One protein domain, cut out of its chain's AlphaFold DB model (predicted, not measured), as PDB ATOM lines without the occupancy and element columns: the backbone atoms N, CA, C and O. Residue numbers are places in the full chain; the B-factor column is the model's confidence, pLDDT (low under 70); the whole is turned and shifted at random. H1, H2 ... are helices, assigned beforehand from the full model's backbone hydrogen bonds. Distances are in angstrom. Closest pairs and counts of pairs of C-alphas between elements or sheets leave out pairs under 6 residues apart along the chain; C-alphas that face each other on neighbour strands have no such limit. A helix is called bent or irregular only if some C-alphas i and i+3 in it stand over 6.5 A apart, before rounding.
ATOM      1  N   THR A  90      29.544  43.305   4.980       86.62
ATOM      2  CA  THR A  90      30.198  42.005   4.830       86.62
ATOM      3  C   THR A  90      29.243  40.852   5.177       86.62
ATOM      4  O   THR A  90      28.202  41.075   5.799       86.62
ATOM      5  N   PRO A  91      29.574  39.594   4.827       84.94
ATOM      6  CA  PRO A  91      28.813  38.427   5.284       84.94
ATOM      7  C   PRO A  91      28.733  38.296   6.813       84.94
ATOM      8  O   PRO A  91      27.714  37.852   7.330       84.94
ATOM      9  N   LEU A  92      29.771  38.727   7.542       85.50
ATOM     10  CA  LEU A  92      29.778  38.713   9.010       85.50
ATOM     11  C   LEU A  92      28.736  39.681   9.583       85.50
ATOM     12  O   LEU A  92      28.095  39.367  10.581       85.50
ATOM     13  N   ASP A  93      28.521  40.823   8.926       86.25
ATOM     14  CA  ASP A  93      27.473  41.769   9.320       86.25
ATOM     15  C   ASP A  93      26.073  41.165   9.122       86.25
ATOM     16  O   ASP A  93      25.186  41.383   9.943       86.25
ATOM     17  N   ALA A  94      25.882  40.358   8.071       86.00
ATOM     18  CA  ALA A  94      24.617  39.672   7.800       86.00
ATOM     19  C   ALA A  94      24.300  38.554   8.810       86.00
ATOM     20  O   ALA A  94      23.128  38.254   9.019       86.00
ATOM     21  N   LEU A  95      25.320  37.969   9.448       85.62
ATOM     22  CA  LEU A  95      25.190  36.954  10.506       85.62
ATOM     23  C   LEU A  95      25.075  37.556  11.915       85.62
ATOM     24  O   LEU A  95      24.898  36.822  12.886       85.62
ATOM     25  N   ASN A  96      25.204  38.877  12.050       86.56
ATOM     26  CA  ASN A  96      25.190  39.533  13.347       86.56
ATOM     27  C   ASN A  96      23.779  39.467  13.979       86.56
ATOM     28  O   ASN A  96      22.827  39.967  13.372       86.56
ATOM     29  N   PRO A  97      23.623  38.929  15.207       79.06
ATOM     30  CA  PRO A  97      22.331  38.885  15.895       79.06
ATOM     31  C   PRO A  97      21.864  40.262  16.394       79.06
ATOM     32  O   PRO A  97      20.734  40.399  16.836       79.06
ATOM     33  N   GLN A  98      22.716  41.288  16.358       86.19
ATOM     34  CA  GLN A  98      22.339  42.663  16.709       86.19
ATOM     35  C   GLN A  98      21.731  43.437  15.528       86.19
ATOM     36  O   GLN A  98      21.305  44.579  15.703       86.19
ATOM     37  N   ALA A  99      21.717  42.858  14.323       84.31
ATOM     38  CA  ALA A  99      21.095  43.487  13.166       84.31
ATOM     39  C   ALA A  99      19.571  43.507  13.332       84.31
ATOM     40  O   ALA A  99      18.956  42.486  13.648       84.31
ATOM     41  N   SER A 100      18.951  44.665  13.102       88.50
ATOM     42  CA  SER A 100      17.493  44.755  13.135       88.50
ATOM     43  C   SER A 100      16.876  44.050  11.927       88.50
ATOM     44  O   SER A 100      17.480  43.954  10.855       88.50
ATOM     45  N   GLU A 101      15.632  43.598  12.071       88.12
ATOM     46  CA  GLU A 101      14.906  42.942  10.980       88.12
ATOM     47  C   GLU A 101      14.831  43.835   9.725       88.12
ATOM     48  O   GLU A 101      15.071  43.377   8.608       88.12
ATOM     49  N   GLU A 102      14.592  45.137   9.898       90.31
ATOM     50  CA  GLU A 102      14.549  46.109   8.800       90.31
ATOM     51  C   GLU A 102      15.886  46.204   8.042       90.31
ATOM     52  O   GLU A 102      15.905  46.279   6.807       90.31
ATOM     53  N   GLN A 103      17.013  46.138   8.760       91.00
ATOM     54  CA  GLN A 103      18.343  46.122   8.150       91.00
ATOM     55  C   GLN A 103      18.564  44.852   7.324       91.00
ATOM     56  O   GLN A 103      19.047  44.946   6.193       91.00
ATOM     57  N   LEU A 104      18.152  43.687   7.833       90.25
ATOM     58  CA  LEU A 104      18.250  42.417   7.107       90.25
ATOM     59  C   LEU A 104      17.421  42.449   5.814       90.25
ATOM     60  O   LEU A 104      17.925  42.081   4.749       90.25
ATOM     61  N   TRP A 105      16.198  42.986   5.864       92.00
ATOM     62  CA  TRP A 105      15.376  43.207   4.670       92.00
ATOM     63  C   TRP A 105      16.031  44.159   3.665       92.00
ATOM     64  O   TRP A 105      15.951  43.933   2.453       92.00
ATOM     65  N   ALA A 106      16.651  45.242   4.136       91.19
ATOM     66  CA  ALA A 106      17.338  46.197   3.271       91.19
ATOM     67  C   ALA A 106      18.570  45.564   2.603       91.19
ATOM     68  O   ALA A 106      18.800  45.755   1.405       91.19
ATOM     69  N   TRP A 107      19.344  44.766   3.339       91.12
ATOM     70  CA  TRP A 107      20.500  44.058   2.791       91.12
ATOM     71  C   TRP A 107      20.084  42.971   1.801       91.12
ATOM     72  O   TRP A 107      20.664  42.906   0.720       91.12
ATOM     73  N   ALA A 108      19.043  42.189   2.089       89.88
ATOM     74  CA  ALA A 108      18.550  41.147   1.186       89.88
ATOM     75  C   ALA A 108      18.058  41.704  -0.167       89.88
ATOM     76  O   ALA A 108      18.231  41.061  -1.213       89.88
ATOM     77  N   ARG A 109      17.471  42.910  -0.163       89.56
ATOM     78  CA  ARG A 109      17.017  43.622  -1.371       89.56
ATOM     79  C   ARG A 109      18.170  44.244  -2.151       89.56
ATOM     80  O   ARG A 109      18.275  44.036  -3.356       89.56
ATOM     81  N   ASN A 110      19.055  44.959  -1.462       89.31
ATOM     82  CA  ASN A 110      20.112  45.737  -2.111       89.31
ATOM     83  C   ASN A 110      21.343  44.889  -2.476       89.31
ATOM     84  O   ASN A 110      22.130  45.277  -3.339       89.31
ATOM     85  N   LYS A 111      21.547  43.747  -1.805       87.69
ATOM     86  CA  LYS A 111      22.756  42.916  -1.907       87.69
ATOM     87  C   LYS A 111      22.389  41.439  -2.084       87.69
ATOM     88  O   LYS A 111      22.390  40.677  -1.118       87.69
ATOM     89  N   PRO A 112      22.143  40.984  -3.326       84.88
ATOM     90  CA  PRO A 112      21.723  39.605  -3.577       84.88
ATOM     91  C   PRO A 112      22.770  38.565  -3.150       84.88
ATOM     92  O   PRO A 112      22.407  37.451  -2.794       84.88
ATOM     93  N   HIS A 113      24.059  38.924  -3.122       84.88
ATOM     94  CA  HIS A 113      25.140  38.044  -2.662       84.88
ATOM     95  C   HIS A 113      25.113  37.766  -1.147       84.88
ATOM     96  O   HIS A 113      25.735  36.806  -0.703       84.88
ATOM     97  N   LEU A 114      24.398  38.578  -0.354       88.25
ATOM     98  CA  LEU A 114      24.267  38.382   1.094       88.25
ATOM     99  C   LEU A 114      23.078  37.494   1.482       88.25
ATOM    100  O   LEU A 114      23.058  36.976   2.591       88.25
ATOM    101  N   ARG A 115      22.120  37.262   0.574       90.25
ATOM    102  CA  ARG A 115      20.934  36.422   0.816       90.25
ATOM    103  C   ARG A 115      21.230  35.040   1.428       90.25
ATOM    104  O   ARG A 115      20.572  34.729   2.414       90.25
ATOM    105  N   PRO A 116      22.202  34.236   0.941       87.00
ATOM    106  CA  PRO A 116      22.487  32.936   1.558       87.00
ATOM    107  C   PRO A 116      22.993  33.060   3.002       87.00
ATOM    108  O   PRO A 116      22.716  32.196   3.825       87.00
ATOM    109  N   TRP A 117      23.689  34.150   3.328       88.19
ATOM    110  CA  TRP A 117      24.205  34.402   4.674       88.19
ATOM    111  C   TRP A 117      23.105  34.868   5.636       88.19
ATOM    112  O   TRP A 117      23.128  34.503   6.805       88.19
ATOM    113  N   ILE A 118      22.106  35.611   5.145       88.38
ATOM    114  CA  ILE A 118      20.958  36.073   5.947       88.38
ATOM    115  C   ILE A 118      20.092  34.896   6.418       88.38
ATOM    116  O   ILE A 118      19.589  34.927   7.534       88.38
ATOM    117  N   VAL A 119      19.960  33.836   5.611       87.31
ATOM    118  CA  VAL A 119      19.196  32.626   5.983       87.31
ATOM    119  C   VAL A 119      19.799  31.911   7.201       87.31
ATOM    120  O   VAL A 119      19.078  31.271   7.956       87.31
ATOM    121  N   ALA A 120      21.108  32.046   7.422       87.81
ATOM    122  CA  ALA A 120      21.795  31.471   8.576       87.81
ATOM    123  C   ALA A 120      21.718  32.349   9.845       87.81
ATOM    124  O   ALA A 120      22.204  31.935  10.897       87.81
ATOM    125  N   ASN A 121      21.128  33.549   9.774       88.25
ATOM    126  CA  ASN A 121      20.976  34.438  10.924       88.25
ATOM    127  C   ASN A 121      19.730  34.057  11.747       88.25
ATOM    128  O   ASN A 121      18.614  34.052  11.232       88.25
ATOM    129  N   SER A 122      19.904  33.803  13.047       83.56
ATOM    130  CA  SER A 122      18.811  33.459  13.970       83.56
ATOM    131  C   SER A 122      17.803  34.589  14.202       83.56
ATOM    132  O   SER A 122      16.686  34.327  14.643       83.56
ATOM    133  N   HIS A 123      18.181  35.834  13.907       87.25
ATOM    134  CA  HIS A 123      17.313  37.007  13.998       87.25
ATOM    135  C   HIS A 123      16.458  37.236  12.740       87.25
ATOM    136  O   HIS A 123      15.599  38.121  12.742       87.25
ATOM    137  N   ALA A 124      16.681  36.479  11.661       87.75
ATOM    138  CA  ALA A 124      15.899  36.612  10.440       87.75
ATOM    139  C   ALA A 124      14.477  36.072  10.642       87.75
ATOM    140  O   ALA A 124      14.278  34.942  11.093       87.75
ATOM    141  N   SER A 125      13.472  36.874  10.284       89.94
ATOM    142  CA  SER A 125      12.083  36.438  10.364       89.94
ATOM    143  C   SER A 125      11.774  35.371   9.305       89.94
ATOM    144  O   SER A 125      12.336  35.394   8.206       89.94
ATOM    145  N   PRO A 126      10.847  34.439   9.587       90.38
ATOM    146  CA  PRO A 126      10.484  33.390   8.636       90.38
ATOM    147  C   PRO A 126       9.922  33.961   7.326       90.38
ATOM    148  O   PRO A 126      10.168  33.403   6.263       90.38
ATOM    149  N   VAL A 127       9.241  35.112   7.385       92.06
ATOM    150  CA  VAL A 127       8.727  35.827   6.203       92.06
ATOM    151  C   VAL A 127       9.870  36.320   5.311       92.06
ATOM    152  O   VAL A 127       9.785  36.223   4.087       92.06
ATOM    153  N   LEU A 128      10.959  36.820   5.905       90.88
ATOM    154  CA  LEU A 128      12.149  37.228   5.157       90.88
ATOM    155  C   LEU A 128      12.825  36.035   4.480       90.88
ATOM    156  O   LEU A 128      13.227  36.136   3.322       90.88
ATOM    157  N   ILE A 129      12.952  34.911   5.185       90.75
ATOM    158  CA  ILE A 129      13.574  33.697   4.643       90.75
ATOM    159  C   ILE A 129      12.749  33.142   3.479       90.75
ATOM    160  O   ILE A 129      13.319  32.817   2.437       90.75
ATOM    161  N   ASP A 130      11.424  33.093   3.623       89.44
ATOM    162  CA  ASP A 130      10.521  32.661   2.557       89.44
ATOM    163  C   ASP A 130      10.622  33.578   1.332       89.44
ATOM    164  O   ASP A 130      10.795  33.114   0.205       89.44
ATOM    165  N   TRP A 131      10.659  34.897   1.547       91.50
ATOM    166  CA  TRP A 131      10.913  35.841   0.462       91.50
ATOM    167  C   TRP A 131      12.262  35.571  -0.217       91.50
ATOM    168  O   TRP A 131      12.324  35.496  -1.440       91.50
ATOM    169  N   ILE A 132      13.346  35.366   0.539       89.06
ATOM    170  CA  ILE A 132      14.666  35.045  -0.029       89.06
ATOM    171  C   ILE A 132      14.614  33.758  -0.864       89.06
ATOM    172  O   ILE A 132      15.204  33.725  -1.948       89.06
ATOM    173  N   ALA A 133      13.911  32.730  -0.386       84.81
ATOM    174  CA  ALA A 133      13.734  31.469  -1.096       84.81
ATOM    175  C   ALA A 133      12.994  31.673  -2.429       84.81
ATOM    176  O   ALA A 133      13.447  31.172  -3.459       84.81
ATOM    177  N   GLN A 134      11.931  32.483  -2.434       85.81
ATOM    178  CA  GLN A 134      11.195  32.849  -3.651       85.81
ATOM    179  C   GLN A 134      12.047  33.646  -4.644       85.81
ATOM    180  O   GLN A 134      11.886  33.511  -5.854       85.81
ATOM    181  N   GLN A 135      12.963  34.483  -4.153       83.12
ATOM    182  CA  GLN A 135      13.805  35.309  -5.017       83.12
ATOM    183  C   GLN A 135      14.920  34.536  -5.734       83.12
ATOM    184  O   GLN A 135      15.606  35.131  -6.568       83.12
ATOM    185  N   GLY A 136      15.119  33.256  -5.410       64.62
ATOM    186  CA  GLY A 136      16.061  32.384  -6.097       64.62
ATOM    187  C   GLY A 136      17.533  32.746  -5.876       64.62
ATOM    188  O   GLY A 136      17.947  33.892  -5.647       64.62
ATOM    189  N   SER A 137      18.380  31.725  -5.945       55.09
ATOM    190  CA  SER A 137      19.820  31.917  -6.000       55.09
ATOM    191  C   SER A 137      20.195  32.299  -7.434       55.09
ATOM    192  O   SER A 137      20.249  31.470  -8.333       55.09
ATOM    193  N   ARG A 138      20.531  33.579  -7.633       62.88
ATOM    194  CA  ARG A 138      21.053  34.169  -8.882       62.88
ATOM    195  C   ARG A 138      22.070  33.325  -9.698       62.88
ATOM    196  O   ARG A 138      22.164  33.572 -10.901       62.88
ATOM    197  N   PRO A 139      22.871  32.385  -9.141       57.72
ATOM    198  CA  PRO A 139      23.641  31.437  -9.957       57.72
ATOM    199  C   PRO A 139      22.802  30.478 -10.817       57.72
ATOM    200  O   PRO A 139      23.240  30.154 -11.920       57.72
ATOM    201  N   VAL A 140      21.623  30.043 -10.362       62.81
ATOM    202  CA  VAL A 140      20.791  29.070 -11.092       62.81
ATOM    203  C   VAL A 140      20.201  29.704 -12.346       62.81
ATOM    204  O   VAL A 140      20.315  29.117 -13.414       62.81
ATOM    205  N   ASP A 141      19.702  30.940 -12.274       63.28
ATOM    206  CA  ASP A 141      19.173  31.643 -13.454       63.28
ATOM    207  C   ASP A 141      20.245  31.863 -14.527       63.28
ATOM    208  O   ASP A 141      19.971  31.757 -15.719       63.28
ATOM    209  N   LYS A 142      21.493  32.139 -14.121       65.25
ATOM    210  CA  LYS A 142      22.616  32.275 -15.060       65.25
ATOM    211  C   LYS A 142      23.026  30.942 -15.674       65.25
ATOM    212  O   LYS A 142      23.320  30.911 -16.864       65.25
ATOM    213  N   ALA A 143      23.045  29.866 -14.890       68.06
ATOM    214  CA  ALA A 143      23.323  28.527 -15.400       68.06
ATOM    215  C   ALA A 143      22.220  28.067 -16.363       68.06
ATOM    216  O   ALA A 143      22.522  27.604 -17.455       68.06
ATOM    217  N   VAL A 144      20.952  28.282 -16.011       72.50
ATOM    218  CA  VAL A 144      19.791  27.976 -16.857       72.50
ATOM    219  C   VAL A 144      19.791  28.838 -18.117       72.50
ATOM    220  O   VAL A 144      19.617  28.305 -19.204       72.50
ATOM    221  N   SER A 145      20.073  30.139 -18.022       75.56
ATOM    222  CA  SER A 145      20.196  31.024 -19.188       75.56
ATOM    223  C   SER A 145      21.366  30.638 -20.101       75.56
ATOM    224  O   SER A 145      21.217  30.677 -21.321       75.56
ATOM    225  N   ALA A 146      22.505  30.218 -19.540       77.44
ATOM    226  CA  ALA A 146      23.637  29.709 -20.314       77.44
ATOM    227  C   ALA A 146      23.313  28.369 -20.996       77.44
ATOM    228  O   ALA A 146      23.647  28.184 -22.162       77.44
ATOM    229  N   LEU A 147      22.617  27.463 -20.303       80.25
ATOM    230  CA  LEU A 147      22.139  26.197 -20.866       80.25
ATOM    231  C   LEU A 147      21.112  26.433 -21.979       80.25
ATOM    232  O   LEU A 147      21.254  25.874 -23.058       80.25
ATOM    233  N   LEU A 148      20.132  27.311 -21.760       81.62
ATOM    234  CA  LEU A 148      19.146  27.711 -22.767       81.62
ATOM    235  C   LEU A 148      19.822  28.345 -23.985       81.62
ATOM    236  O   LEU A 148      19.537  27.940 -25.097       81.62
ATOM    237  N   SER A 149      20.794  29.243 -23.790       77.38
ATOM    238  CA  SER A 149      21.561  29.840 -24.898       77.38
ATOM    239  C   SER A 149      22.394  28.814 -25.676       77.38
ATOM    240  O   SER A 149      22.712  29.041 -26.836       77.38
ATOM    241  N   SER A 150      22.766  27.697 -25.044       77.19
ATOM    242  CA  SER A 150      23.460  26.587 -25.705       77.19
ATOM    243  C   SER A 150      22.503  25.619 -26.409       77.19
ATOM    244  O   SER A 150      22.928  24.927 -27.332       77.19
ATOM    245  N   LEU A 151      21.248  25.532 -25.957       79.12
ATOM    246  CA  LEU A 151      20.183  24.732 -26.569       79.12
ATOM    247  C   LEU A 151      19.521  25.469 -27.739       79.12
ATOM    248  O   LEU A 151      19.112  24.837 -28.712       79.12
ATOM    249  N   GLU A 152      19.460  26.798 -27.667       65.19
ATOM    250  CA  GLU A 152      19.058  27.691 -28.749       65.19
ATOM    251  C   GLU A 152      20.189  27.744 -29.790       65.19
ATOM    252  O   GLU A 152      20.925  28.723 -29.930       65.19
ATOM    253  N   ALA A 153      20.381  26.637 -30.511       58.00
ATOM    254  CA  ALA A 153      21.247  26.612 -31.676       58.00
ATOM    255  C   ALA A 153      20.805  27.737 -32.631       58.00
ATOM    256  O   ALA A 153      19.602  27.857 -32.900       58.00
TER     257      ALA A 153
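AT A GLANCE: This is residues 90 to 153 of the 178 residues of an uncharacterized protein of Aeriscardovia aeriphila (UniProt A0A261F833). One helix, H5, forms an arm whose residues 140 to 153 stick out from a small compact head. In that head H3 sits in the middle of three other short helices, H1, H2 and H4, which pack on it. The printed part has 64 residues with five named helices, in the order H1, H2, H3, H4, H5, and no named strand, and its class is all helix. The whole is loose, with a radius of gyration of the C-alphas of 14.4 A. It spans 51 by 22 by 17 A along its three main axes, and the arm makes much of the length.

IN THESE COORDINATES: The longest helix is H5, residues 138 to 151, 20.1 A from its first C-alpha at (21.053, 34.169, -8.882) to its last at (20.183, 24.732, -26.569). H4 is residues 126 to 134, 12.3 A long. H3 is residues 112 to 119, 12.1 A long, and it is irregular: C-alphas 113 and 116 are 7.1 A apart. H2 is residues 101 to 110, 14.4 A long. H1 is residues 91 to 94, 5.0 A long, and C-alpha 91 is at (28.813, 38.427, 5.284).

HOW THE PARTS SIT: H5 touches no helix. H5 is close to H3 but not clearly touching, the closest C-alphas being those of Pro 112 and Arg 138, 7.6 A apart. H5 is apart from H1, H2 and H4. H3 is the hub, touching three helices. H3 and H2 touch as a helical hairpin, with a shallow tilt of 32 degrees, opposite ways; their closest C-alphas are those of Ala 108 and Arg 115, 5.3 A apart. H3 and H4 touch as a second helical hairpin, with a steep tilt of 42 degrees, opposite ways; their closest C-alphas are those of Val 119 and Ile 129, 5.9 A apart. H3 touches H1, the closest C-alphas being those of Ala 94 and Ile 118, 5.5 A apart. H2 and H4 are close but not clearly touching, with the C-alphas of Trp 105 and Leu 128 closest at 6.8 A; they run the same way at a shallow tilt of 11 degrees. H1 and H4 are apart. In H2 and H4 every O i to N i+4 pair is within hydrogen-bond range, in H5 9 of 10 and in H3 2 of 4, while H1 is too short for such a pair.

THE WHOLE: The C-alphas farthest apart are those of Gln 98 and Ala 153, at 51.0 A. Without residues 140 to 153, which stand free, the body spans 28 by 22 by 16 A. The printed part has no cut. The links from H2 to H3 and from H4 to H5 are tight, those from H1 to H2 and from H3 to H4 are short, and no link is long. The mean pLDDT of the printed part is 82.6, and residues 136 to 143 and 152 to 153 are under 70.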